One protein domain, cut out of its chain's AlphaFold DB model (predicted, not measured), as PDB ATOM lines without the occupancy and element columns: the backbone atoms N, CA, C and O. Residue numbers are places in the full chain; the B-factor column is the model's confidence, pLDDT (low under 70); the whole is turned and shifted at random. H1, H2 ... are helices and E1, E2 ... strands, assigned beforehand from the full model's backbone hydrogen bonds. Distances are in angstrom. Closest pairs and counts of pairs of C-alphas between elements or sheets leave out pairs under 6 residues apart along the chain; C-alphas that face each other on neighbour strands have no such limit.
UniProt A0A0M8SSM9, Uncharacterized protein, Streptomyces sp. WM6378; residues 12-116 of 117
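What this domain is: This is residues 12 to 116 of the 117 residues of an uncharacterized protein of Streptomyces sp. WM6378 (UniProt A0A0M8SSM9). H4 forms the core, covered on one side by a small sheet of E1, E5 and E2 and on another by H3, while H1 lies over the same face of that sheet as H4, at a steep tilt of 50 degrees to H4 and close to it but not clearly touching. The hairpin of E3 and E4 reaches away as an arm and makes the length. The printed part has 105 residues, in the order E1 H1 H2 E2 E3 E4 H3 H4 E5, mixed in class. The larger sheet runs E1, E5, E2, mixed; E3 and E4 are antiparallel. The whole is compact, with a radius of gyration of the C-alphas of 14.9 A, yet elongated, spanning 46 by 29 by 25 A.

Where its parts are: E1, residues 12 to 14, begins at C-alpha 12 (22.031, -33.387, 29.733). H1 is residues 15 to 26, 16.3 A; H2 32 to 36; E2 42 to 48, 18.7 A. E3 is residues 51 to 55, E4 65 to 69, H3 73 to 83, 15.0 A, and H4 93 to 102, 14.3 A. E5, residues 109 to 115, 18.9 A, ends at C-alpha 115 (18.701, -36.152, 19.626).

How they stand to each other: E1 and E5 are parallel, with N 13 and O 112 at 2.9 A; E5 and E2 are antiparallel, with N 46 and O 111 at 2.8 A. H1 and H4 lie on the same face, giving two layers, helices on one face of a sheet. H4 runs along E2, at 27 degrees on the local plane. H2 only grazes the sheet and touches H1 at Glu 19 and Val 32, their closest C-alphas, 6.2 A. H3 touches H4, about perpendicular at 73 degrees; the closest C-alphas, Val 75 and Ala 95, are 6.0 A apart. In E3 and E4, N 54 and O 66 are 2.8 A apart. Each O i to N i+4 pair in H1, H2, H3 and H4 is within hydrogen-bond range.

The domain as a whole: The farthest C-alphas, Glu 60 and Ala 116, are 46.4 A apart. The printed part has no cut and no long link. Its mean pLDDT is 94.4, and no printed residue is under 70.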
ATOM      1  N   HIS A  12      21.919 -32.727  31.026       96.31
ATOM      2  CA  HIS A  12      22.031 -33.387  29.733       96.31
ATOM      3  C   HIS A  12      21.234 -34.693  29.710       96.31
ATOM      4  O   HIS A  12      21.360 -35.504  30.629       96.31
ATOM      5  N   VAL A  13      20.437 -34.895  28.660       96.06
ATOM      6  CA  VAL A  13      19.577 -36.072  28.497       96.06
ATOM      7  C   VAL A  13      19.715 -36.624  27.087       96.06
ATOM      8  O   VAL A  13      19.414 -35.939  26.113       96.06
ATOM      9  N   GLU A  14      20.111 -37.887  26.979       97.38
ATOM     10  CA  GLU A  14      20.091 -38.618  25.713       97.38
ATOM     11  C   GLU A  14      18.660 -39.037  25.366       97.38
ATOM     12  O   GLU A  14      17.940 -39.588  26.205       97.38
ATOM     13  N   TYR A  15      18.228 -38.796  24.124       96.19
ATOM     14  CA  TYR A  15      16.821 -38.999  23.759       96.19
ATOM     15  C   TYR A  15      16.344 -40.448  23.948       96.19
ATOM     16  O   TYR A  15      15.206 -40.656  24.357       96.19
ATOM     17  N   LYS A  16      17.203 -41.451  23.712       97.00
ATOM     18  CA  LYS A  16      16.848 -42.870  23.911       97.00
ATOM     19  C   LYS A  16      16.624 -43.206  25.380       97.00
ATOM     20  O   LYS A  16      15.713 -43.965  25.696       97.00
ATOM     21  N   ASP A  17      17.432 -42.641  26.273       97.38
ATOM     22  CA  ASP A  17      17.264 -42.844  27.712       97.38
ATOM     23  C   ASP A  17      15.955 -42.210  28.185       97.38
ATOM     24  O   ASP A  17      15.222 -42.815  28.967       97.38
ATOM     25  N   LEU A  18      15.609 -41.043  27.632       96.88
ATOM     26  CA  LEU A  18      14.327 -40.391  27.881       96.88
ATOM     27  C   LEU A  18      13.137 -41.211  27.358       96.88
ATOM     28  O   LEU A  18      12.173 -41.407  28.095       96.88
ATOM     29  N   GLU A  19      13.199 -41.725  26.126       97.88
ATOM     30  CA  GLU A  19      12.158 -42.600  25.559       97.88
ATOM     31  C   GLU A  19      11.955 -43.860  26.411       97.88
ATOM     32  O   GLU A  19      10.817 -44.212  26.732       97.88
ATOM     33  N   ASN A  20      13.048 -44.504  26.827       97.94
ATOM     34  CA  ASN A  20      13.007 -45.682  27.692       97.94
ATOM     35  C   ASN A  20      12.394 -45.357  29.056       97.94
ATOM     36  O   ASN A  20      11.542 -46.103  29.539       97.94
ATOM     37  N   PHE A  21      12.800 -44.242  29.666       97.56
ATOM     38  CA  PHE A  21      12.284 -43.806  30.959       97.56
ATOM     39  C   PHE A  21      10.781 -43.507  30.903       97.56
ATOM     40  O   PHE A  21      10.019 -44.032  31.714       97.56
ATOM     41  N   ILE A  22      10.340 -42.733  29.908       97.25
ATOM     42  CA  ILE A  22       8.922 -42.403  29.694       97.25
ATOM     43  C   ILE A  22       8.117 -43.677  29.429       97.25
ATOM     44  O   ILE A  22       7.076 -43.888  30.051       97.25
ATOM     45  N   THR A  23       8.609 -44.555  28.552       97.50
ATOM     46  CA  THR A  23       7.922 -45.811  28.223       97.50
ATOM     47  C   THR A  23       7.779 -46.704  29.453       97.50
ATOM     48  O   THR A  23       6.709 -47.266  29.686       97.50
ATOM     49  N   ALA A  24       8.827 -46.807  30.273       97.56
ATOM     50  CA  ALA A  24       8.793 -47.575  31.513       97.56
ATOM     51  C   ALA A  24       7.830 -46.975  32.547       97.56
ATOM     52  O   ALA A  24       7.124 -47.722  33.222       97.56
ATOM     53  N   HIS A  25       7.783 -45.645  32.665       97.31
ATOM     54  CA  HIS A  25       6.934 -44.963  33.637       97.31
ATOM     55  C   HIS A  25       5.444 -45.021  33.266       97.31
ATOM     56  O   HIS A  25       4.617 -45.392  34.096       97.31
ATOM     57  N   TYR A  26       5.093 -44.689  32.020       96.19
ATOM     58  CA  TYR A  26       3.691 -44.628  31.583       96.19
ATOM     59  C   TYR A  26       3.150 -45.959  31.051       96.19
ATOM     60  O   TYR A  26       1.942 -46.090  30.866       96.19
ATOM     61  N   GLY A  27       4.016 -46.939  30.775       96.94
ATOM     62  CA  GLY A  27       3.618 -48.215  30.171       96.94
ATOM     63  C   GLY A  27       3.133 -48.082  28.723       96.94
ATOM     64  O   GLY A  27       2.428 -48.961  28.229       96.94
ATOM     65  N   LEU A  28       3.485 -46.984  28.048       95.81
ATOM     66  CA  LEU A  28       3.060 -46.654  26.689       95.81
ATOM     67  C   LEU A  28       4.285 -46.383  25.815       95.81
ATOM     68  O   LEU A  28       5.206 -45.714  26.279       95.81
ATOM     69  N   PRO A  29       4.312 -46.862  24.559       95.69
ATOM     70  CA  PRO A  29       5.394 -46.526  23.646       95.69
ATOM     71  C   PRO A  29       5.416 -45.014  23.412       95.69
ATOM     72  O   PRO A  29       4.373 -44.407  23.175       95.69
ATOM     73  N   TYR A  30       6.607 -44.427  23.453       97.31
ATOM     74  CA  TYR A  30       6.810 -42.999  23.245       97.31
ATOM     75  C   TYR A  30       7.994 -42.739  22.316       97.31
ATOM     76  O   TYR A  30       8.992 -43.457  22.373       97.31
ATOM     77  N   SER A  31       7.899 -41.692  21.490       96.81
ATOM     78  CA  SER A  31       9.021 -41.208  20.689       96.81
ATOM     79  C   SER A  31       9.283 -39.717  20.891       96.81
ATOM     80  O   SER A  31       8.467 -38.866  20.535       96.81
ATOM     81  N   VAL A  32      10.487 -39.400  21.368       96.44
ATOM     82  CA  VAL A  32      11.004 -38.031  21.492       96.44
ATOM     83  C   VAL A  32      11.142 -37.390  20.114       96.44
ATOM     84  O   VAL A  32      10.805 -36.221  19.950       96.44
ATOM     85  N   ILE A  33      11.587 -38.153  19.109       95.38
ATOM     86  CA  ILE A  33      11.725 -37.653  17.733       95.38
ATOM     87  C   ILE A  33      10.371 -37.163  17.207       95.38
ATOM     88  O   ILE A  33      10.302 -36.085  16.622       95.38
ATOM     89  N   ARG A  34       9.293 -37.921  17.448       94.38
ATOM     90  CA  ARG A  34       7.935 -37.529  17.038       94.38
ATOM     91  C   ARG A  34       7.405 -36.359  17.857       94.38
ATOM     92  O   ARG A  34       6.903 -35.414  17.266       94.38
ATOM     93  N   GLY A  35       7.556 -36.395  19.182       94.06
ATOM     94  CA  GLY A  35       7.060 -35.334  20.065       94.06
ATOM     95  C   GLY A  35       7.768 -33.984  19.897       94.06
ATOM     96  O   GLY A  35       7.199 -32.950  20.237       94.06
ATOM     97  N   LEU A  36       9.001 -33.974  19.379       94.38
ATOM     98  CA  LEU A  36       9.760 -32.752  19.073       94.38
ATOM     99  C   LEU A  36       9.762 -32.373  17.593       94.38
ATOM    100  O   LEU A  36      10.283 -31.308  17.264       94.38
ATOM    101  N   GLU A  37       9.286 -33.256  16.715       93.19
ATOM    102  CA  GLU A  37       9.572 -33.194  15.275       93.19
ATOM    103  C   GLU A  37      11.083 -33.006  15.001       93.19
ATOM    104  O   GLU A  37      11.509 -32.245  14.128       93.19
ATOM    105  N   ALA A  38      11.920 -33.675  15.804       92.50
ATOM    106  CA  ALA A  38      13.362 -33.454  15.825       92.50
ATOM    107  C   ALA A  38      14.069 -34.050  14.600       92.50
ATOM    108  O   ALA A  38      13.648 -35.050  14.014       92.50
ATOM    109  N   HIS A  39      15.214 -33.463  14.259       93.19
ATOM    110  CA  HIS A  39      16.145 -33.979  13.260       93.19
ATOM    111  C   HIS A  39      17.445 -34.448  13.922       93.19
ATOM    112  O   HIS A  39      17.726 -34.118  15.073       93.19
ATOM    113  N   ASN A  40      18.248 -35.217  13.185       95.50
ATOM    114  CA  ASN A  40      19.514 -35.734  13.692       95.50
ATOM    115  C   ASN A  40      20.479 -34.594  14.067       95.50
ATOM    116  O   ASN A  40      20.718 -33.695  13.258       95.50
ATOM    117  N   GLY A  41      21.045 -34.659  15.271       95.00
ATOM    118  CA  GLY A  41      21.939 -33.651  15.838       95.00
ATOM    119  C   GLY A  41      21.221 -32.475  16.506       95.00
ATOM    120  O   GLY A  41      21.877 -31.493  16.857       95.00
ATOM    121  N   ALA A  42      19.895 -32.538  16.670       95.38
ATOM    122  CA  ALA A  42      19.138 -31.480  17.323       95.38
ATOM    123  C   ALA A  42      19.360 -31.475  18.845       95.38
ATOM    124  O   ALA A  42      19.394 -32.516  19.502       95.38
ATOM    125  N   LEU A  43      19.449 -30.267  19.405       96.50
ATOM    126  CA  LEU A  43      19.494 -30.015  20.842       96.50
ATOM    127  C   LEU A  43      18.244 -29.232  21.247       96.50
ATOM    128  O   LEU A  43      18.023 -28.122  20.757       96.50
ATOM    129  N   HIS A  44      17.446 -29.785  22.158       96.44
ATOM    130  CA  HIS A  44      16.214 -29.154  22.634       96.44
ATOM    131  C   HIS A  44      16.313 -28.823  24.119       96.44
ATOM    132  O   HIS A  44      16.373 -29.710  24.968       96.44
ATOM    133  N   ALA A  45      16.321 -27.527  24.431       96.31
ATOM    134  CA  ALA A  45      16.260 -27.054  25.805       96.31
ATOM    135  C   ALA A  45      14.808 -27.058  26.302       96.31
ATOM    136  O   ALA A  45      13.923 -26.510  25.644       96.31
ATOM    137  N   VAL A  46      14.579 -27.643  27.474       95.81
ATOM    138  CA  VAL A  46      13.269 -27.730  28.121       95.81
ATOM    139  C   VAL A  46      13.397 -27.235  29.554       95.81
ATOM    140  O   VAL A  46      14.227 -27.729  30.316       95.81
ATOM    141  N   LYS A  47      12.573 -26.261  29.938       95.62
ATOM    142  CA  LYS A  47      12.475 -25.820  31.330       95.62
ATOM    143  C   LYS A  47      11.358 -26.598  32.008       95.62
ATOM    144  O   LYS A  47      10.200 -26.411  31.667       95.62
ATOM    145  N   VAL A  48      11.716 -27.419  32.983       96.12
ATOM    146  CA  VAL A  48      10.792 -28.254  33.745       96.12
ATOM    147  C   VAL A  48      10.502 -27.593  35.087       96.12
ATOM    148  O   VAL A  48      11.405 -27.126  35.782       96.12
ATOM    149  N   SER A  49       9.226 -27.537  35.451       94.25
ATOM    150  CA  SER A  49       8.743 -26.978  36.712       94.25
ATOM    151  C   SER A  49       7.570 -27.797  37.236       94.25
ATOM    152  O   SER A  49       6.771 -28.285  36.441       94.25
ATOM    153  N   ALA A  50       7.469 -27.903  38.561       92.94
ATOM    154  CA  ALA A  50       6.294 -28.428  39.259       92.94
ATOM    155  C   ALA A  50       5.219 -27.347  39.499       92.94
ATOM    156  O   ALA A  50       4.300 -27.543  40.288       92.94
ATOM    157  N   ASN A  51       5.370 -26.188  38.851       93.75
ATOM    158  CA  ASN A  51       4.414 -25.095  38.864       93.75
ATOM    159  C   ASN A  51       4.121 -24.655  37.430       93.75
ATOM    160  O   ASN A  51       4.987 -24.754  36.553       93.75
ATOM    161  N   TYR A  52       2.946 -24.076  37.222       93.31
ATOM    162  CA  TYR A  52       2.557 -23.467  35.958       93.31
ATOM    163  C   TYR A  52       2.081 -22.027  36.158       93.31
ATOM    164  O   TYR A  52       1.663 -21.625  37.249       93.31
ATOM    165  N   GLU A  53       2.199 -21.240  35.094       91.50
ATOM    166  CA  GLU A  53       1.718 -19.865  35.055       91.50
ATOM    167  C   GLU A  53       0.216 -19.875  34.748       91.50
ATOM    168  O   GLU A  53      -0.231 -20.474  33.775       91.50
ATOM    169  N   HIS A  54      -0.574 -19.228  35.595       90.62
ATOM    170  CA  HIS A  54      -2.025 -19.195  35.504       90.62
ATOM    171  C   HIS A  54      -2.521 -17.758  35.398       90.62
ATOM    172  O   HIS A  54      -2.215 -16.921  36.251       90.62
ATOM    173  N   TYR A  55      -3.334 -17.494  34.375       89.19
ATOM    174  CA  TYR A  55      -4.004 -16.212  34.222       89.19
ATOM    175  C   TYR A  55      -5.178 -16.082  35.201       89.19
ATOM    176  O   TYR A  55      -6.157 -16.820  35.106       89.19
ATOM    177  N   ASP A  56      -5.076 -15.113  36.104       87.50
ATOM    178  CA  ASP A  56      -6.094 -14.724  37.070       87.50
ATOM    179  C   ASP A  56      -6.559 -13.276  36.784       87.50
ATOM    180  O   ASP A  56      -5.822 -12.314  37.044       87.50
ATOM    181  N   PRO A  57      -7.768 -13.084  36.221       86.94
ATOM    182  CA  PRO A  57      -8.285 -11.754  35.906       86.94
ATOM    183  C   PRO A  57      -8.578 -10.909  37.153       86.94
ATOM    184  O   PRO A  57      -8.639  -9.685  37.032       86.94
ATOM    185  N   ASP A  58      -8.730 -11.535  38.324       89.06
ATOM    186  CA  ASP A  58      -9.074 -10.868  39.581       89.06
ATOM    187  C   ASP A  58      -7.829 -10.483  40.406       89.06
ATOM    188  O   ASP A  58      -7.944  -9.802  41.430       89.06
ATOM    189  N   ALA A  59      -6.630 -10.887  39.970       84.56
ATOM    190  CA  ALA A  59      -5.374 -10.500  40.606       84.56
ATOM    191  C   ALA A  59      -5.069  -8.995  40.446       84.56
ATOM    192  O   ALA A  59      -5.585  -8.315  39.557       84.56
ATOM    193  N   GLU A  60      -4.202  -8.463  41.319       82.62
ATOM    194  CA  GLU A  60      -3.825  -7.044  41.312       82.62
ATOM    195  C   GLU A  60      -3.314  -6.583  39.938       82.62
ATOM    196  O   GLU A  60      -2.664  -7.336  39.209       82.62
ATOM    197  N   ALA A  61      -3.566  -5.317  39.589       76.00
ATOM    198  CA  ALA A  61      -3.156  -4.758  38.306       76.00
ATOM    199  C   ALA A  61      -1.631  -4.886  38.110       76.00
ATOM    200  O   ALA A  61      -0.843  -4.327  38.873       76.00
ATOM    201  N   GLY A  62      -1.225  -5.621  37.071       78.38
ATOM    202  CA  GLY A  62       0.177  -5.969  36.800       78.38
ATOM    203  C   GLY A  62       0.603  -7.367  37.273       78.38
ATOM    204  O   GLY A  62       1.708  -7.788  36.942       78.38
ATOM    205  N   SER A  63      -0.280  -8.099  37.960       78.12
ATOM    206  CA  SER A  63      -0.046  -9.443  38.515       78.12
ATOM    207  C   SER A  63      -1.084 -10.471  38.048       78.12
ATOM    208  O   SER A  63      -1.309 -11.473  38.718       78.12
ATOM    209  N   HIS A  64      -1.703 -10.255  36.881       84.94
ATOM    210  CA  HIS A  64      -2.686 -11.181  36.297       84.94
ATOM    211  C   HIS A  64      -2.132 -12.576  35.996       84.94
ATOM    212  O   HIS A  64      -2.898 -13.474  35.682       84.94
ATOM    213  N   PHE A  65      -0.819 -12.778  36.081       87.62
ATOM    214  CA  PHE A  65      -0.203 -14.093  35.997       87.62
ATOM    215  C   PHE A  65       0.283 -14.503  37.384       87.62
ATOM    216  O   PHE A  65       1.179 -13.884  37.962       87.62
ATOM    217  N   THR A  66      -0.338 -15.548  37.918       88.25
ATOM    218  CA  THR A  66       0.019 -16.167  39.196       88.25
ATOM    219  C   THR A  66       0.684 -17.514  38.944       88.25
ATOM    220  O   THR A  66       0.511 -18.112  37.886       88.25
ATOM    221  N   TRP A  67       1.452 -18.011  39.911       90.31
ATOM    222  CA  TRP A  67       2.037 -19.349  39.836       90.31
ATOM    223  C   TRP A  67       1.201 -20.311  40.667       90.31
ATOM    224  O   TRP A  67       0.927 -20.038  41.838       90.31
ATOM    225  N   ARG A  68       0.805 -21.431  40.066       92.00
ATOM    226  CA  ARG A  68       0.072 -22.502  40.744       92.00
ATOM    227  C   ARG A  68       0.892 -23.780  40.745       92.00
ATOM    228  O   ARG A  68       1.608 -24.059  39.789       92.00
ATOM    229  N   GLU A  69       0.770 -24.532  41.830       93.00
ATOM    230  CA  GLU A  69       1.382 -25.850  41.955       93.00
ATOM    231  C   GLU A  69       0.669 -26.856  41.047       93.00
ATOM    232  O   GLU A  69      -0.556 -26.819  40.888       93.00
ATOM    233  N   GLY A  70       1.450 -27.764  40.472       93.75
ATOM    234  CA  GLY A  70       0.972 -28.849  39.632       93.75
ATOM    235  C   GLY A  70       1.163 -28.597  38.141       93.75
ATOM    236  O   GLY A  70       1.945 -27.750  37.703       93.75
ATOM    237  N   LEU A  71       0.452 -29.407  37.360       94.75
ATOM    238  CA  LEU A  71       0.528 -29.412  35.909       94.75
ATOM    239  C   LEU A  71      -0.491 -28.433  35.325       94.75
ATOM    240  O   LEU A  71      -1.637 -28.383  35.774       94.75
ATOM    241  N   ASP A  72      -0.079 -27.707  34.289       94.25
ATOM    242  CA  ASP A  72      -0.986 -26.872  33.509       94.25
ATOM    243  C   ASP A  72      -2.197 -27.699  33.011       94.25
ATOM    244  O   ASP A  72      -1.998 -28.804  32.495       94.25
ATOM    245  N   PRO A  73      -3.447 -27.217  33.161       95.12
ATOM    246  CA  PRO A  73      -4.640 -27.966  32.767       95.12
ATOM    247  C   PRO A  73      -4.684 -28.393  31.295       95.12
ATOM    248  O   PRO A  73      -5.151 -29.497  31.008       95.12
ATOM    249  N   GLU A  74      -4.190 -27.575  30.363       94.19
ATOM    250  CA  GLU A  74      -4.149 -27.919  28.934       94.19
ATOM    251  C   GLU A  74      -3.113 -29.020  28.674       94.19
ATOM    252  O   GLU A  74      -3.338 -29.957  27.894       94.19
ATOM    253  N   VAL A  75      -1.983 -28.950  29.381       95.50
ATOM    254  CA  VAL A  75      -0.963 -30.002  29.361       95.50
ATOM    255  C   VAL A  75      -1.527 -31.295  29.954       95.50
ATOM    256  O   VAL A  75      -1.382 -32.360  29.351       95.50
ATOM    257  N   ALA A  76      -2.233 -31.214  31.082       96.81
ATOM    258  CA  ALA A  76      -2.882 -32.354  31.722       96.81
ATOM    259  C   ALA A  76      -3.934 -33.007  30.810       96.81
ATOM    260  O   ALA A  76      -3.958 -34.235  30.688       96.81
ATOM    261  N   GLU A  77      -4.758 -32.213  30.119       97.44
ATOM    262  CA  GLU A  77      -5.721 -32.712  29.132       97.44
ATOM    263  C   GLU A  77      -5.011 -33.431  27.977       97.44
ATOM    264  O   GLU A  77      -5.377 -34.555  27.617       97.44
ATOM    265  N   THR A  78      -3.958 -32.820  27.430       96.94
ATOM    266  CA  THR A  78      -3.163 -33.399  26.338       96.94
ATOM    267  C   THR A  78      -2.578 -34.752  26.739       96.94
ATOM    268  O   THR A  78      -2.735 -35.737  26.009       96.94
ATOM    269  N   LEU A  79      -1.962 -34.841  27.922       97.38
ATOM    270  CA  LEU A  79      -1.422 -36.101  28.434       97.38
ATOM    271  C   LEU A  79      -2.524 -37.122  28.725       97.38
ATOM    272  O   LEU A  79      -2.343 -38.307  28.445       97.38
ATOM    273  N   GLY A  80      -3.680 -36.684  29.226       97.75
ATOM    274  CA  GLY A  80      -4.848 -37.541  29.421       97.75
ATOM    275  C   GLY A  80      -5.313 -38.182  28.111       97.75
ATOM    276  O   GLY A  80      -5.505 -39.399  28.045       97.75
ATOM    277  N   ARG A  81      -5.412 -37.391  27.038       97.88
ATOM    278  CA  ARG A  81      -5.776 -37.885  25.702       97.88
ATOM    279  C   ARG A  81      -4.741 -38.848  25.133       97.88
ATOM    280  O   ARG A  81      -5.132 -39.848  24.528       97.88
ATOM    281  N   TRP A  82      -3.452 -38.568  25.335       97.25
ATOM    282  CA  TRP A  82      -2.361 -39.452  24.913       97.25
ATOM    283  C   TRP A  82      -2.411 -40.790  25.645       97.25
ATOM    284  O   TRP A  82      -2.440 -41.835  24.999       97.25
ATOM    285  N   ARG A  83      -2.552 -40.766  26.977       96.75
ATOM    286  CA  ARG A  83      -2.686 -41.976  27.803       96.75
ATOM    287  C   ARG A  83      -3.909 -42.812  27.429       96.75
ATOM    288  O   ARG A  83      -3.859 -44.035  27.485       96.75
ATOM    289  N   ALA A  84      -4.995 -42.160  27.016       96.94
ATOM    290  CA  ALA A  84      -6.201 -42.823  26.526       96.94
ATOM    291  C   ALA A  84      -6.090 -43.339  25.074       96.94
ATOM    292  O   ALA A  84      -7.045 -43.927  24.569       96.94
ATOM    293  N   GLY A  85      -4.980 -43.088  24.371       95.31
ATOM    294  CA  GLY A  85      -4.810 -43.450  22.959       95.31
ATOM    295  C   GLY A  85      -5.682 -42.635  21.995       95.31
ATOM    296  O   GLY A  85      -5.898 -43.040  20.857       95.31
ATOM    297  N   THR A  86      -6.208 -41.493  22.447       96.69
ATOM    298  CA  THR A  86      -7.069 -40.591  21.653       96.69
ATOM    299  C   THR A  86      -6.317 -39.378  21.103       96.69
ATOM    300  O   THR A  86      -6.864 -38.604  20.309       96.69
ATOM    301  N   LEU A  87      -5.062 -39.191  21.524       93.38
ATOM    302  CA  LEU A  87      -4.136 -38.260  20.895       93.38
ATOM    303  C   LEU A  87      -3.476 -38.972  19.711       93.38
ATOM    304  O   LEU A  87      -2.866 -40.023  19.876       93.38
ATOM    305  N   GLY A  88      -3.614 -38.417  18.507       91.75
ATOM    306  CA  GLY A  88      -3.064 -39.011  17.280       91.75
ATOM    307  C   GLY A  88      -1.553 -38.822  17.103       91.75
ATOM    308  O   GLY A  88      -1.043 -39.079  16.015       91.75
ATOM    309  N   TYR A  89      -0.857 -38.320  18.122       93.44
ATOM    310  CA  TYR A  89       0.567 -37.997  18.099       93.44
ATOM    311  C   TYR A  89       1.178 -38.126  19.502       93.44
ATOM    312  O   TYR A  89       0.458 -38.142  20.503       93.44
ATOM    313  N   ASP A  90       2.507 -38.215  19.557       96.62
ATOM    314  CA  ASP A  90       3.267 -38.217  20.806       96.62
ATOM    315  C   ASP A  90       3.380 -36.785  21.349       96.62
ATOM    316  O   ASP A  90       3.770 -35.888  20.600       96.62
ATOM    317  N   PRO A  91       3.047 -36.529  22.625       96.62
ATOM    318  CA  PRO A  91       3.102 -35.186  23.179       96.62
ATOM    319  C   PRO A  91       4.541 -34.671  23.226       96.62
ATOM    320  O   PRO A  91       5.508 -35.435  23.310       96.62
ATOM    321  N   TYR A  92       4.669 -33.346  23.240       95.69
ATOM    322  CA  TYR A  92       5.938 -32.667  23.472       95.69
ATOM    323  C   TYR A  92       6.626 -33.215  24.740       95.69
ATOM    324  O   TYR A  92       5.976 -33.253  25.788       95.69
ATOM    325  N   PRO A  93       7.920 -33.602  24.711       96.38
ATOM    326  CA  PRO A  93       8.582 -34.197  25.874       96.38
ATOM    327  C   PRO A  93       8.522 -33.330  27.128       96.38
ATOM    328  O   PRO A  93       8.452 -33.862  28.231       96.38
ATOM    329  N   GLY A  94       8.505 -32.001  26.984       96.06
ATOM    330  CA  GLY A  94       8.375 -31.115  28.136       96.06
ATOM    331  C   GLY A  94       7.075 -31.318  28.902       96.06
ATOM    332  O   GLY A  94       7.115 -31.307  30.125       96.06
ATOM    333  N   ALA A  95       5.958 -31.610  28.227       96.38
ATOM    334  CA  ALA A  95       4.696 -31.935  28.893       96.38
ATOM    335  C   ALA A  95       4.852 -33.133  29.844       96.38
ATOM    336  O   ALA A  95       4.444 -33.070  31.002       96.38
ATOM    337  N   LEU A  96       5.504 -34.196  29.367       97.50
ATOM    338  CA  LEU A  96       5.773 -35.402  30.153       97.50
ATOM    339  C   LEU A  96       6.764 -35.122  31.286       97.50
ATOM    340  O   LEU A  96       6.545 -35.556  32.411       97.50
ATOM    341  N   LEU A  97       7.826 -34.355  31.025       97.38
ATOM    342  CA  LEU A  97       8.796 -33.976  32.054       97.38
ATOM    343  C   LEU A  97       8.167 -33.114  33.163       97.38
ATOM    344  O   LEU A  97       8.504 -33.298  34.330       97.38
ATOM    345  N   HIS A  98       7.239 -32.212  32.830       96.81
ATOM    346  CA  HIS A  98       6.474 -31.449  33.822       96.81
ATOM    347  C   HIS A  98       5.604 -32.358  34.693       96.81
ATOM    348  O   HIS A  98       5.616 -32.224  35.914       96.81
ATOM    349  N   ASP A  99       4.885 -33.304  34.090       97.31
ATOM    350  CA  ASP A  99       4.065 -34.277  34.821       97.31
ATOM    351  C   ASP A  99       4.914 -35.169  35.745       97.31
ATOM    352  O   ASP A  99       4.572 -35.359  36.915       97.31
ATOM    353  N   LEU A 100       6.076 -35.626  35.268       96.94
ATOM    354  CA  LEU A 100       7.064 -36.366  36.062       96.94
ATOM    355  C   LEU A 100       7.616 -35.536  37.230       96.94
ATOM    356  O   LEU A 100       7.826 -36.070  38.318       96.94
ATOM    357  N   ALA A 101       7.825 -34.232  37.034       96.88
ATOM    358  CA  ALA A 101       8.258 -33.341  38.106       96.88
ATOM    359  C   ALA A 101       7.156 -33.102  39.144       96.88
ATOM    360  O   ALA A 101       7.414 -33.165  40.344       96.88
ATOM    361  N   CYS A 102       5.911 -32.904  38.702       96.06
ATOM    362  CA  CYS A 102       4.758 -32.750  39.595       96.06
ATOM    363  C   CYS A 102       4.488 -34.009  40.434       96.06
ATOM    364  O   CYS A 102       3.966 -33.916  41.540       96.06
ATOM    365  N   SER A 103       4.844 -35.187  39.920       94.69
ATOM    366  CA  SER A 103       4.705 -36.475  40.612       94.69
ATOM    367  C   SER A 103       5.950 -36.891  41.410       94.69
ATOM    368  O   SER A 103       5.947 -37.950  42.038       94.69
ATOM    369  N   GLY A 104       7.004 -36.067  41.429       95.06
ATOM    370  CA  GLY A 104       8.231 -36.325  42.193       95.06
ATOM    371  C   GLY A 104       9.136 -37.410  41.598       95.06
ATOM    372  O   GLY A 104      10.022 -37.919  42.282       95.06
ATOM    373  N   HIS A 105       8.932 -37.783  40.334       95.44
ATOM    374  CA  HIS A 105       9.779 -38.742  39.617       95.44
ATOM    375  C   HIS A 105      10.993 -38.093  38.945       95.44
ATOM    376  O   HIS A 105      11.880 -38.801  38.463       95.44
ATOM    377  N   LEU A 106      11.032 -36.763  38.900       93.94
ATOM    378  CA  LEU A 106      12.088 -35.976  38.283       93.94
ATOM    379  C   LEU A 106      12.208 -34.615  38.989       93.94
ATOM    380  O   LEU A 106      11.215 -34.047  39.427       93.94
ATOM    381  N   GLU A 107      13.422 -34.083  39.105       94.38
ATOM    382  CA  GLU A 107      13.655 -32.773  39.724       94.38
ATOM    383  C   GLU A 107      13.320 -31.622  38.753       94.38
ATOM    384  O   GLU A 107      13.661 -31.690  37.572       94.38
ATOM    385  N   PRO A 108      12.706 -30.517  39.208       95.50
ATOM    386  CA  PRO A 108      12.584 -29.307  38.396       95.50
ATOM    387  C   PRO A 108      13.953 -28.768  37.944       95.50
ATOM    388  O   PRO A 108      14.916 -28.757  38.712       95.50
ATOM    389  N   GLY A 109      14.054 -28.255  36.715       96.25
ATOM    390  CA  GLY A 109      15.329 -27.765  36.183       96.25
ATOM    391  C   GLY A 109      15.322 -27.440  34.689       96.25
ATOM    392  O   GLY A 109      14.314 -27.590  34.005       96.25
ATOM    393  N   GLU A 110      16.461 -26.974  34.171       97.12
ATOM    394  CA  GLU A 110      16.684 -26.817  32.727       97.12
ATOM    395  C   GLU A 110      17.351 -28.087  32.174       97.12
ATOM    396  O   GLU A 110      18.480 -28.425  32.536       97.12
ATOM    397  N   TYR A 111      16.656 -28.779  31.275       97.38
ATOM    398  CA  TYR A 111      17.103 -29.996  30.609       97.38
ATOM    399  C   TYR A 111      17.524 -29.695  29.173       97.38
ATOM    400  O   TYR A 111      16.906 -28.865  28.506       97.38
ATOM    401  N   LEU A 112      18.557 -30.377  28.688       97.62
ATOM    402  CA  LEU A 112      18.983 -30.339  27.293       97.62
ATOM    403  C   LEU A 112      18.890 -31.745  26.709       97.62
ATOM    404  O   LEU A 112      19.708 -32.607  27.022       97.62
ATOM    405  N   ILE A 113      17.880 -31.952  25.870       97.69
ATOM    406  CA  ILE A 113      17.632 -33.218  25.189       97.69
ATOM    407  C   ILE A 113      18.485 -33.256  23.922       97.69
ATOM    408  O   ILE A 113      18.307 -32.425  23.027       97.69
ATOM    409  N   ASN A 114      19.398 -34.219  23.858       97.38
ATOM    410  CA  ASN A 114      20.247 -34.493  22.710       97.38
ATOM    411  C   ASN A 114      19.625 -35.585  21.837       97.38
ATOM    412  O   ASN A 114      19.420 -36.714  22.290       97.38
ATOM    413  N   VAL A 115      19.321 -35.242  20.587       95.38
ATOM    414  CA  VAL A 115      18.701 -36.152  19.626       95.38
ATOM    415  C   VAL A 115      19.698 -36.462  18.508       95.38
ATOM    416  O   VAL A 115      19.871 -35.665  17.589       95.38
ATOM    417  N   ALA A 116      20.353 -37.627  18.572       91.62
ATOM    418  CA  ALA A 116      21.376 -38.033  17.604       91.62
ATOM    419  C   ALA A 116      21.295 -39.530  17.243       91.62
ATOM    420  O   ALA A 116      21.260 -40.379  18.136       91.62
TER     421      ALA A 116